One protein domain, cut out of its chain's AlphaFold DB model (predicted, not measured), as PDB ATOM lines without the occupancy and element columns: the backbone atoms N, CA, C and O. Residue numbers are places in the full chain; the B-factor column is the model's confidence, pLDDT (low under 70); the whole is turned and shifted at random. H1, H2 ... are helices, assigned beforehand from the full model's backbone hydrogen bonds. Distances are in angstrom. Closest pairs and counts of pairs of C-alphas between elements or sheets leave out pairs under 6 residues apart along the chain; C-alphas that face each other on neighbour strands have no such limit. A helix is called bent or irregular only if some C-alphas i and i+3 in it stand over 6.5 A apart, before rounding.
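AT A GLANCE: This is residues 156 to 204 of the 204 residues of the protein "Hypothetical protein" of Didymodactylos carnosus (UniProt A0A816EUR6). One long helix, H1, makes one side of an open V, and the short H2 followed by H3 makes the other side, with the corner at residues 175 to 177. The last stretch, residues 194 to 204, has no named element and runs on from H3 at the end away from that corner. The printed part has 49 residues with three named helices, in the order H1, H2, H3, and no named strand; its class is all helix. The whole is compact, with a radius of gyration of the C-alphas of 10.9 A, and spans 26 by 25 by 21 A.

IN THESE COORDINATES: Find C-alpha 157 at (27.100, -23.744, -43.600); from there H1, residues 157 to 174, runs 25.8 A to C-alpha 174 at (37.869, -44.160, -32.140). Look next at residues 178 to 182 for H2, which is neither bent nor irregular, but only just: C-alphas 178 and 181 are 6.0 A apart. H3, residues 184 to 193, runs 14.3 A and ends at C-alpha 193 at (25.790, -32.445, -25.336).

HOW THE PARTS SIT: Start from H1, which is close to H2 but not clearly touching it; their closest C-alphas, those of Ile 171 and Tyr 178, are 6.9 A apart. H2 and H3 are also close but not clearly touching, with the C-alphas of Phe 181 and Gln 187 closest at 6.6 A. H1 and H3 are apart. In H3 every O i to N i+4 pair is within hydrogen-bond range; in H1 13 of 14 are, and in H2 0 of 1, where 2 of 2 O i to N i+3 pairs are within range.

THE WHOLE: The two C-alphas farthest apart, those of Val 173 and Lys 202, are 27.9 A apart. The printed part has no cut, and it ends at residue 204, the chain's last residue. The links from H1 to H2 and from H2 to H3 are tight. The mean pLDDT of the printed part is 78.6; look at residues 156 to 157 and 196 to 204 for the values under 70.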
ATOM      1  N   SER A 156      23.758 -23.729 -40.179       60.50
ATOM      2  CA  SER A 156      24.554 -22.737 -40.907       60.50
ATOM      3  C   SER A 156      25.761 -23.442 -41.535       60.50
ATOM      4  O   SER A 156      26.403 -24.278 -40.899       60.50
ATOM      5  N   HIS A 157      26.040 -23.125 -42.802       63.91
ATOM      6  CA  HIS A 157      27.100 -23.744 -43.600       63.91
ATOM      7  C   HIS A 157      28.452 -23.916 -42.868       63.91
ATOM      8  O   HIS A 157      29.041 -24.986 -43.014       63.91
ATOM      9  N   PRO A 158      28.935 -22.955 -42.043       72.12
ATOM     10  CA  PRO A 158      30.182 -23.159 -41.301       72.12
ATOM     11  C   PRO A 158      30.091 -24.284 -40.259       72.12
ATOM     12  O   PRO A 158      31.001 -25.101 -40.166       72.12
ATOM     13  N   ARG A 159      28.970 -24.405 -39.539       72.50
ATOM     14  CA  ARG A 159      28.818 -25.420 -38.487       72.50
ATOM     15  C   ARG A 159      28.676 -26.830 -39.048       72.50
ATOM     16  O   ARG A 159      29.196 -27.775 -38.470       72.50
ATOM     17  N   THR A 160      28.030 -26.988 -40.205       78.75
ATOM     18  CA  THR A 160      27.931 -28.298 -40.874       78.75
ATOM     19  C   THR A 160      29.307 -28.884 -41.181       78.75
ATOM     20  O   THR A 160      29.502 -30.090 -41.031       78.75
ATOM     21  N   LYS A 161      30.266 -28.036 -41.575       82.75
ATOM     22  CA  LYS A 161      31.645 -28.455 -41.830       82.75
ATOM     23  C   LYS A 161      32.333 -28.912 -40.544       82.75
ATOM     24  O   LYS A 161      32.866 -30.012 -40.522       82.75
ATOM     25  N   GLU A 162      32.246 -28.124 -39.473       83.88
ATOM     26  CA  GLU A 162      32.826 -28.482 -38.167       83.88
ATOM     27  C   GLU A 162      32.316 -29.842 -37.666       83.88
ATOM     28  O   GLU A 162      33.098 -30.659 -37.185       83.88
ATOM     29  N   TYR A 163      31.022 -30.134 -37.838       79.62
ATOM     30  CA  TYR A 163      30.460 -31.425 -37.429       79.62
ATOM     31  C   TYR A 163      30.879 -32.578 -38.326       79.62
ATOM     32  O   TYR A 163      31.105 -33.681 -37.834       79.62
ATOM     33  N   HIS A 164      30.968 -32.339 -39.632       83.62
ATOM     34  CA  HIS A 164      31.486 -33.337 -40.552       83.62
ATOM     35  C   HIS A 164      32.940 -33.679 -40.199       83.62
ATOM     36  O   HIS A 164      33.276 -34.854 -40.071       83.62
ATOM     37  N   ASP A 165      33.768 -32.666 -39.951       88.31
ATOM     38  CA  ASP A 165      35.171 -32.835 -39.576       88.31
ATOM     39  C   ASP A 165      35.294 -33.565 -38.224       88.31
ATOM     40  O   ASP A 165      36.047 -34.533 -38.114       88.31
ATOM     41  N   ALA A 166      34.482 -33.207 -37.224       86.06
ATOM     42  CA  ALA A 166      34.441 -33.907 -35.937       86.06
ATOM     43  C   ALA A 166      33.992 -35.376 -36.069       86.06
ATOM     44  O   ALA A 166      34.567 -36.260 -35.430       86.06
ATOM     45  N   ALA A 167      32.997 -35.660 -36.915       86.12
ATOM     46  CA  ALA A 167      32.550 -37.027 -37.177       86.12
ATOM     47  C   ALA A 167      33.648 -37.855 -37.861       86.12
ATOM     48  O   ALA A 167      33.864 -39.006 -37.488       86.12
ATOM     49  N   VAL A 168      34.377 -37.266 -38.817       89.88
ATOM     50  CA  VAL A 168      35.527 -37.908 -39.471       89.88
ATOM     51  C   VAL A 168      36.630 -38.214 -38.457       89.88
ATOM     52  O   VAL A 168      37.134 -39.336 -38.441       89.88
ATOM     53  N   VAL A 169      36.962 -37.275 -37.568       92.31
ATOM     54  CA  VAL A 169      37.956 -37.502 -36.505       92.31
ATOM     55  C   VAL A 169      37.530 -38.651 -35.591       92.31
ATOM     56  O   VAL A 169      38.334 -39.541 -35.338       92.31
ATOM     57  N   ALA A 170      36.269 -38.700 -35.159       87.81
ATOM     58  CA  ALA A 170      35.765 -39.795 -34.327       87.81
ATOM     59  C   ALA A 170      35.796 -41.159 -35.047       87.81
ATOM     60  O   ALA A 170      36.048 -42.187 -34.424       87.81
ATOM     61  N   ILE A 171      35.574 -41.193 -36.364       90.31
ATOM     62  CA  ILE A 171      35.699 -42.427 -37.158       90.31
ATOM     63  C   ILE A 171      37.155 -42.898 -37.197       90.31
ATOM     64  O   ILE A 171      37.415 -44.086 -37.020       90.31
ATOM     65  N   ILE A 172      38.097 -41.978 -37.419       93.88
ATOM     66  CA  ILE A 172      39.522 -42.302 -37.566       93.88
ATOM     67  C   ILE A 172      40.149 -42.677 -36.218       93.88
ATOM     68  O   ILE A 172      40.853 -43.679 -36.137       93.88
ATOM     69  N   VAL A 173      39.905 -41.881 -35.176       94.56
ATOM     70  CA  VAL A 173      40.555 -42.027 -33.864       94.56
ATOM     71  C   VAL A 173      39.913 -43.142 -33.045       94.56
ATOM     72  O   VAL A 173      40.624 -43.998 -32.525       94.56
ATOM     73  N   ASP A 174      38.579 -43.178 -32.971       91.25
ATOM     74  CA  ASP A 174      37.869 -44.160 -32.140       91.25
ATOM     75  C   ASP A 174      37.509 -45.442 -32.913       91.25
ATOM     76  O   ASP A 174      36.914 -46.360 -32.346       91.25
ATOM     77  N   GLY A 175      37.795 -45.504 -34.220       93.88
ATOM     78  CA  GLY A 175      37.421 -46.637 -35.076       93.88
ATOM     79  C   GLY A 175      35.906 -46.829 -35.215       93.88
ATOM     80  O   GLY A 175      35.438 -47.941 -35.473       93.88
ATOM     81  N   ARG A 176      35.109 -45.774 -34.999       90.56
ATOM     82  CA  ARG A 176      33.641 -45.857 -35.036       90.56
ATOM     83  C   ARG A 176      33.122 -46.018 -36.460       90.56
ATOM     84  O   ARG A 176      33.609 -45.393 -37.397       90.56
ATOM     85  N   ALA A 177      32.058 -46.801 -36.622       91.75
ATOM     86  CA  ALA A 177      31.396 -46.932 -37.912       91.75
ATOM     87  C   ALA A 177      30.484 -45.725 -38.181       91.75
ATOM     88  O   ALA A 177      29.758 -45.268 -37.299       91.75
ATOM     89  N   TYR A 178      30.420 -45.267 -39.434       85.06
ATOM     90  CA  TYR A 178      29.542 -44.154 -39.827       85.06
ATOM     91  C   TYR A 178      28.057 -44.395 -39.475       85.06
ATOM     92  O   TYR A 178      27.300 -43.464 -39.205       85.06
ATOM     93  N   CYS A 179      27.616 -45.657 -39.440       88.12
ATOM     94  CA  CYS A 179      26.245 -46.005 -39.070       88.12
ATOM     95  C   CYS A 179      25.910 -45.726 -37.593       88.12
ATOM     96  O   CYS A 179      24.726 -45.584 -37.275       88.12
ATOM     97  N   ASP A 180      26.899 -45.585 -36.703       89.00
ATOM     98  CA  ASP A 180      26.664 -45.300 -35.283       89.00
ATOM     99  C   ASP A 180      26.057 -43.915 -35.058       89.00
ATOM    100  O   ASP A 180      25.173 -43.768 -34.216       89.00
ATOM    101  N   PHE A 181      26.427 -42.924 -35.872       85.88
ATOM    102  CA  PHE A 181      25.877 -41.563 -35.804       85.88
ATOM    103  C   PHE A 181      24.388 -41.494 -36.183       85.88
ATOM    104  O   PHE A 181      23.700 -40.524 -35.862       85.88
ATOM    105  N   LYS A 182      23.855 -42.540 -36.830       83.88
ATOM    106  CA  LYS A 182      22.423 -42.670 -37.146       83.88
ATOM    107  C   LYS A 182      21.628 -43.389 -36.056       83.88
ATOM    108  O   LYS A 182      20.399 -43.383 -36.100       83.88
ATOM    109  N   LYS A 183      22.292 -44.036 -35.093       89.75
ATOM    110  CA  LYS A 183      21.605 -44.767 -34.019       89.75
ATOM    111  C   LYS A 183      20.946 -43.779 -33.057       89.75
ATOM    112  O   LYS A 183      21.545 -42.779 -32.668       89.75
ATOM    113  N   LYS A 184      19.731 -44.106 -32.602       85.94
ATOM    114  CA  LYS A 184      18.932 -43.263 -31.693       85.94
ATOM    115  C   LYS A 184      19.688 -42.880 -30.412       85.94
ATOM    116  O   LYS A 184      19.582 -41.744 -29.972       85.94
ATOM    117  N   GLY A 185      20.478 -43.801 -29.851       87.31
ATOM    118  CA  GLY A 185      21.291 -43.533 -28.659       87.31
ATOM    119  C   GLY A 185      22.353 -42.457 -28.894       87.31
ATOM    120  O   GLY A 185      22.455 -41.521 -28.110       87.31
ATOM    121  N   MET A 186      23.075 -42.534 -30.017       86.00
ATOM    122  CA  MET A 186      24.081 -41.532 -30.382       86.00
ATOM    123  C   MET A 186      23.437 -40.179 -30.695       86.00
ATOM    124  O   MET A 186      23.936 -39.147 -30.264       86.00
ATOM    125  N   GLN A 187      22.291 -40.175 -31.381       84.19
ATOM    126  CA  GLN A 187      21.545 -38.939 -31.633       84.19
ATOM    127  C   GLN A 187      21.053 -38.287 -30.339       84.19
ATOM    128  O   GLN A 187      21.171 -37.076 -30.189       84.19
ATOM    129  N   SER A 188      20.553 -39.079 -29.387       83.06
ATOM    130  CA  SER A 188      20.148 -38.572 -28.074       83.06
ATOM    131  C   SER A 188      21.334 -37.972 -27.325       83.06
ATOM    132  O   SER A 188      21.226 -36.869 -26.807       83.06
ATOM    133  N   PHE A 189      22.473 -38.665 -27.312       83.38
ATOM    134  CA  PHE A 189      23.697 -38.197 -26.661       83.38
ATOM    135  C   PHE A 189      24.201 -36.876 -27.253       83.38
ATOM    136  O   PHE A 189      24.447 -35.915 -26.527       83.38
ATOM    137  N   LEU A 190      24.285 -36.798 -28.581       84.44
ATOM    138  CA  LEU A 190      24.683 -35.584 -29.288       84.44
ATOM    139  C   LEU A 190      23.680 -34.436 -29.071       84.44
ATOM    140  O   LEU A 190      24.088 -33.284 -28.965       84.44
ATOM    141  N   GLN A 191      22.382 -34.733 -28.948       81.75
ATOM    142  CA  GLN A 191      21.366 -33.739 -28.596       81.75
ATOM    143  C   GLN A 191      21.506 -33.250 -27.145       81.75
ATOM    144  O   GLN A 191      21.233 -32.082 -26.881       81.75
ATOM    145  N   THR A 192      21.936 -34.110 -26.219       84.06
ATOM    146  CA  THR A 192      22.206 -33.740 -24.821       84.06
ATOM    147  C   THR A 192      23.444 -32.858 -24.699       84.06
ATOM    148  O   THR A 192      23.403 -31.851 -24.000       84.06
ATOM    149  N   ILE A 193      24.535 -33.214 -25.381       83.00
ATOM    150  CA  ILE A 193      25.790 -32.445 -25.336       83.00
ATOM    151  C   ILE A 193      25.657 -31.130 -26.092       83.00
ATOM    152  O   ILE A 193      26.264 -30.129 -25.716       83.00
ATOM    153  N   ALA A 194      24.857 -31.127 -27.153       78.19
ATOM    154  CA  ALA A 194      24.720 -29.980 -28.022       78.19
ATOM    155  C   ALA A 194      23.240 -29.730 -28.382       78.19
ATOM    156  O   ALA A 194      22.776 -30.020 -29.497       78.19
ATOM    157  N   PRO A 195      22.455 -29.210 -27.418       75.56
ATOM    158  CA  PRO A 195      21.034 -28.962 -27.609       75.56
ATOM    159  C   PRO A 195      20.803 -27.974 -28.756       75.56
ATOM    160  O   PRO A 195      21.449 -26.935 -28.864       75.56
ATOM    161  N   GLY A 196      19.878 -28.331 -29.648       68.56
ATOM    162  CA  GLY A 196      19.585 -27.578 -30.873       68.56
ATOM    163  C   GLY A 196      20.340 -28.047 -32.122       68.56
ATOM    164  O   GLY A 196      20.050 -27.543 -33.206       68.56
ATOM    165  N   MET A 197      21.247 -29.028 -32.015       63.44
ATOM    166  CA  MET A 197      22.034 -29.513 -33.161       63.44
ATOM    167  C   MET A 197      21.409 -30.668 -33.959       63.44
ATOM    168  O   MET A 197      21.706 -30.808 -35.140       63.44
ATOM    169  N   LEU A 198      20.535 -31.490 -33.362       60.94
ATOM    170  CA  LEU A 198      20.026 -32.728 -33.986       60.94
ATOM    171  C   LEU A 198      18.502 -32.826 -34.107       60.94
ATOM    172  O   LEU A 198      17.938 -33.918 -34.153       60.94
ATOM    173  N   THR A 199      17.794 -31.709 -34.256       55.09
ATOM    174  CA  THR A 199      16.333 -31.728 -34.487       55.09
ATOM    175  C   THR A 199      15.914 -32.315 -35.852       55.09
ATOM    176  O   THR A 199      14.747 -32.255 -36.230       55.09
ATOM    177  N   LEU A 200      16.841 -32.937 -36.590       53.16
ATOM    178  CA  LEU A 200      16.687 -33.427 -37.960       53.16
ATOM    179  C   LEU A 200      16.714 -34.954 -38.088       53.16
ATOM    180  O   LEU A 200      17.183 -35.496 -39.086       53.16
ATOM    181  N   SER A 201      16.108 -35.675 -37.146       48.38
ATOM    182  CA  SER A 201      15.920 -37.136 -37.224       48.38
ATOM    183  C   SER A 201      15.005 -37.620 -38.375       48.38
ATOM    184  O   SER A 201      14.610 -38.782 -38.410       48.38
ATOM    185  N   LYS A 202      14.679 -36.762 -39.355       48.28
ATOM    186  CA  LYS A 202      13.904 -37.087 -40.572       48.28
ATOM    187  C   LYS A 202      14.654 -36.854 -41.894       48.28
ATOM    188  O   LYS A 202      14.021 -36.904 -42.948       48.28
ATOM    189  N   CYS A 203      15.959 -36.582 -41.858       38.44
ATOM    190  CA  CYS A 203      16.750 -36.248 -43.047       38.44
ATOM    191  C   CYS A 203      17.977 -37.148 -43.240       38.44
ATOM    192  O   CYS A 203      19.061 -36.623 -43.455       38.44
ATOM    193  N   ILE A 204      17.824 -38.477 -43.199       40.56
ATOM    194  CA  ILE A 204      18.702 -39.405 -43.938       40.56
ATOM    195  C   ILE A 204      17.867 -40.568 -44.467       40.56
ATOM    196  O   ILE A 204      17.005 -41.044 -43.698       40.56
TER     197      ILE A 204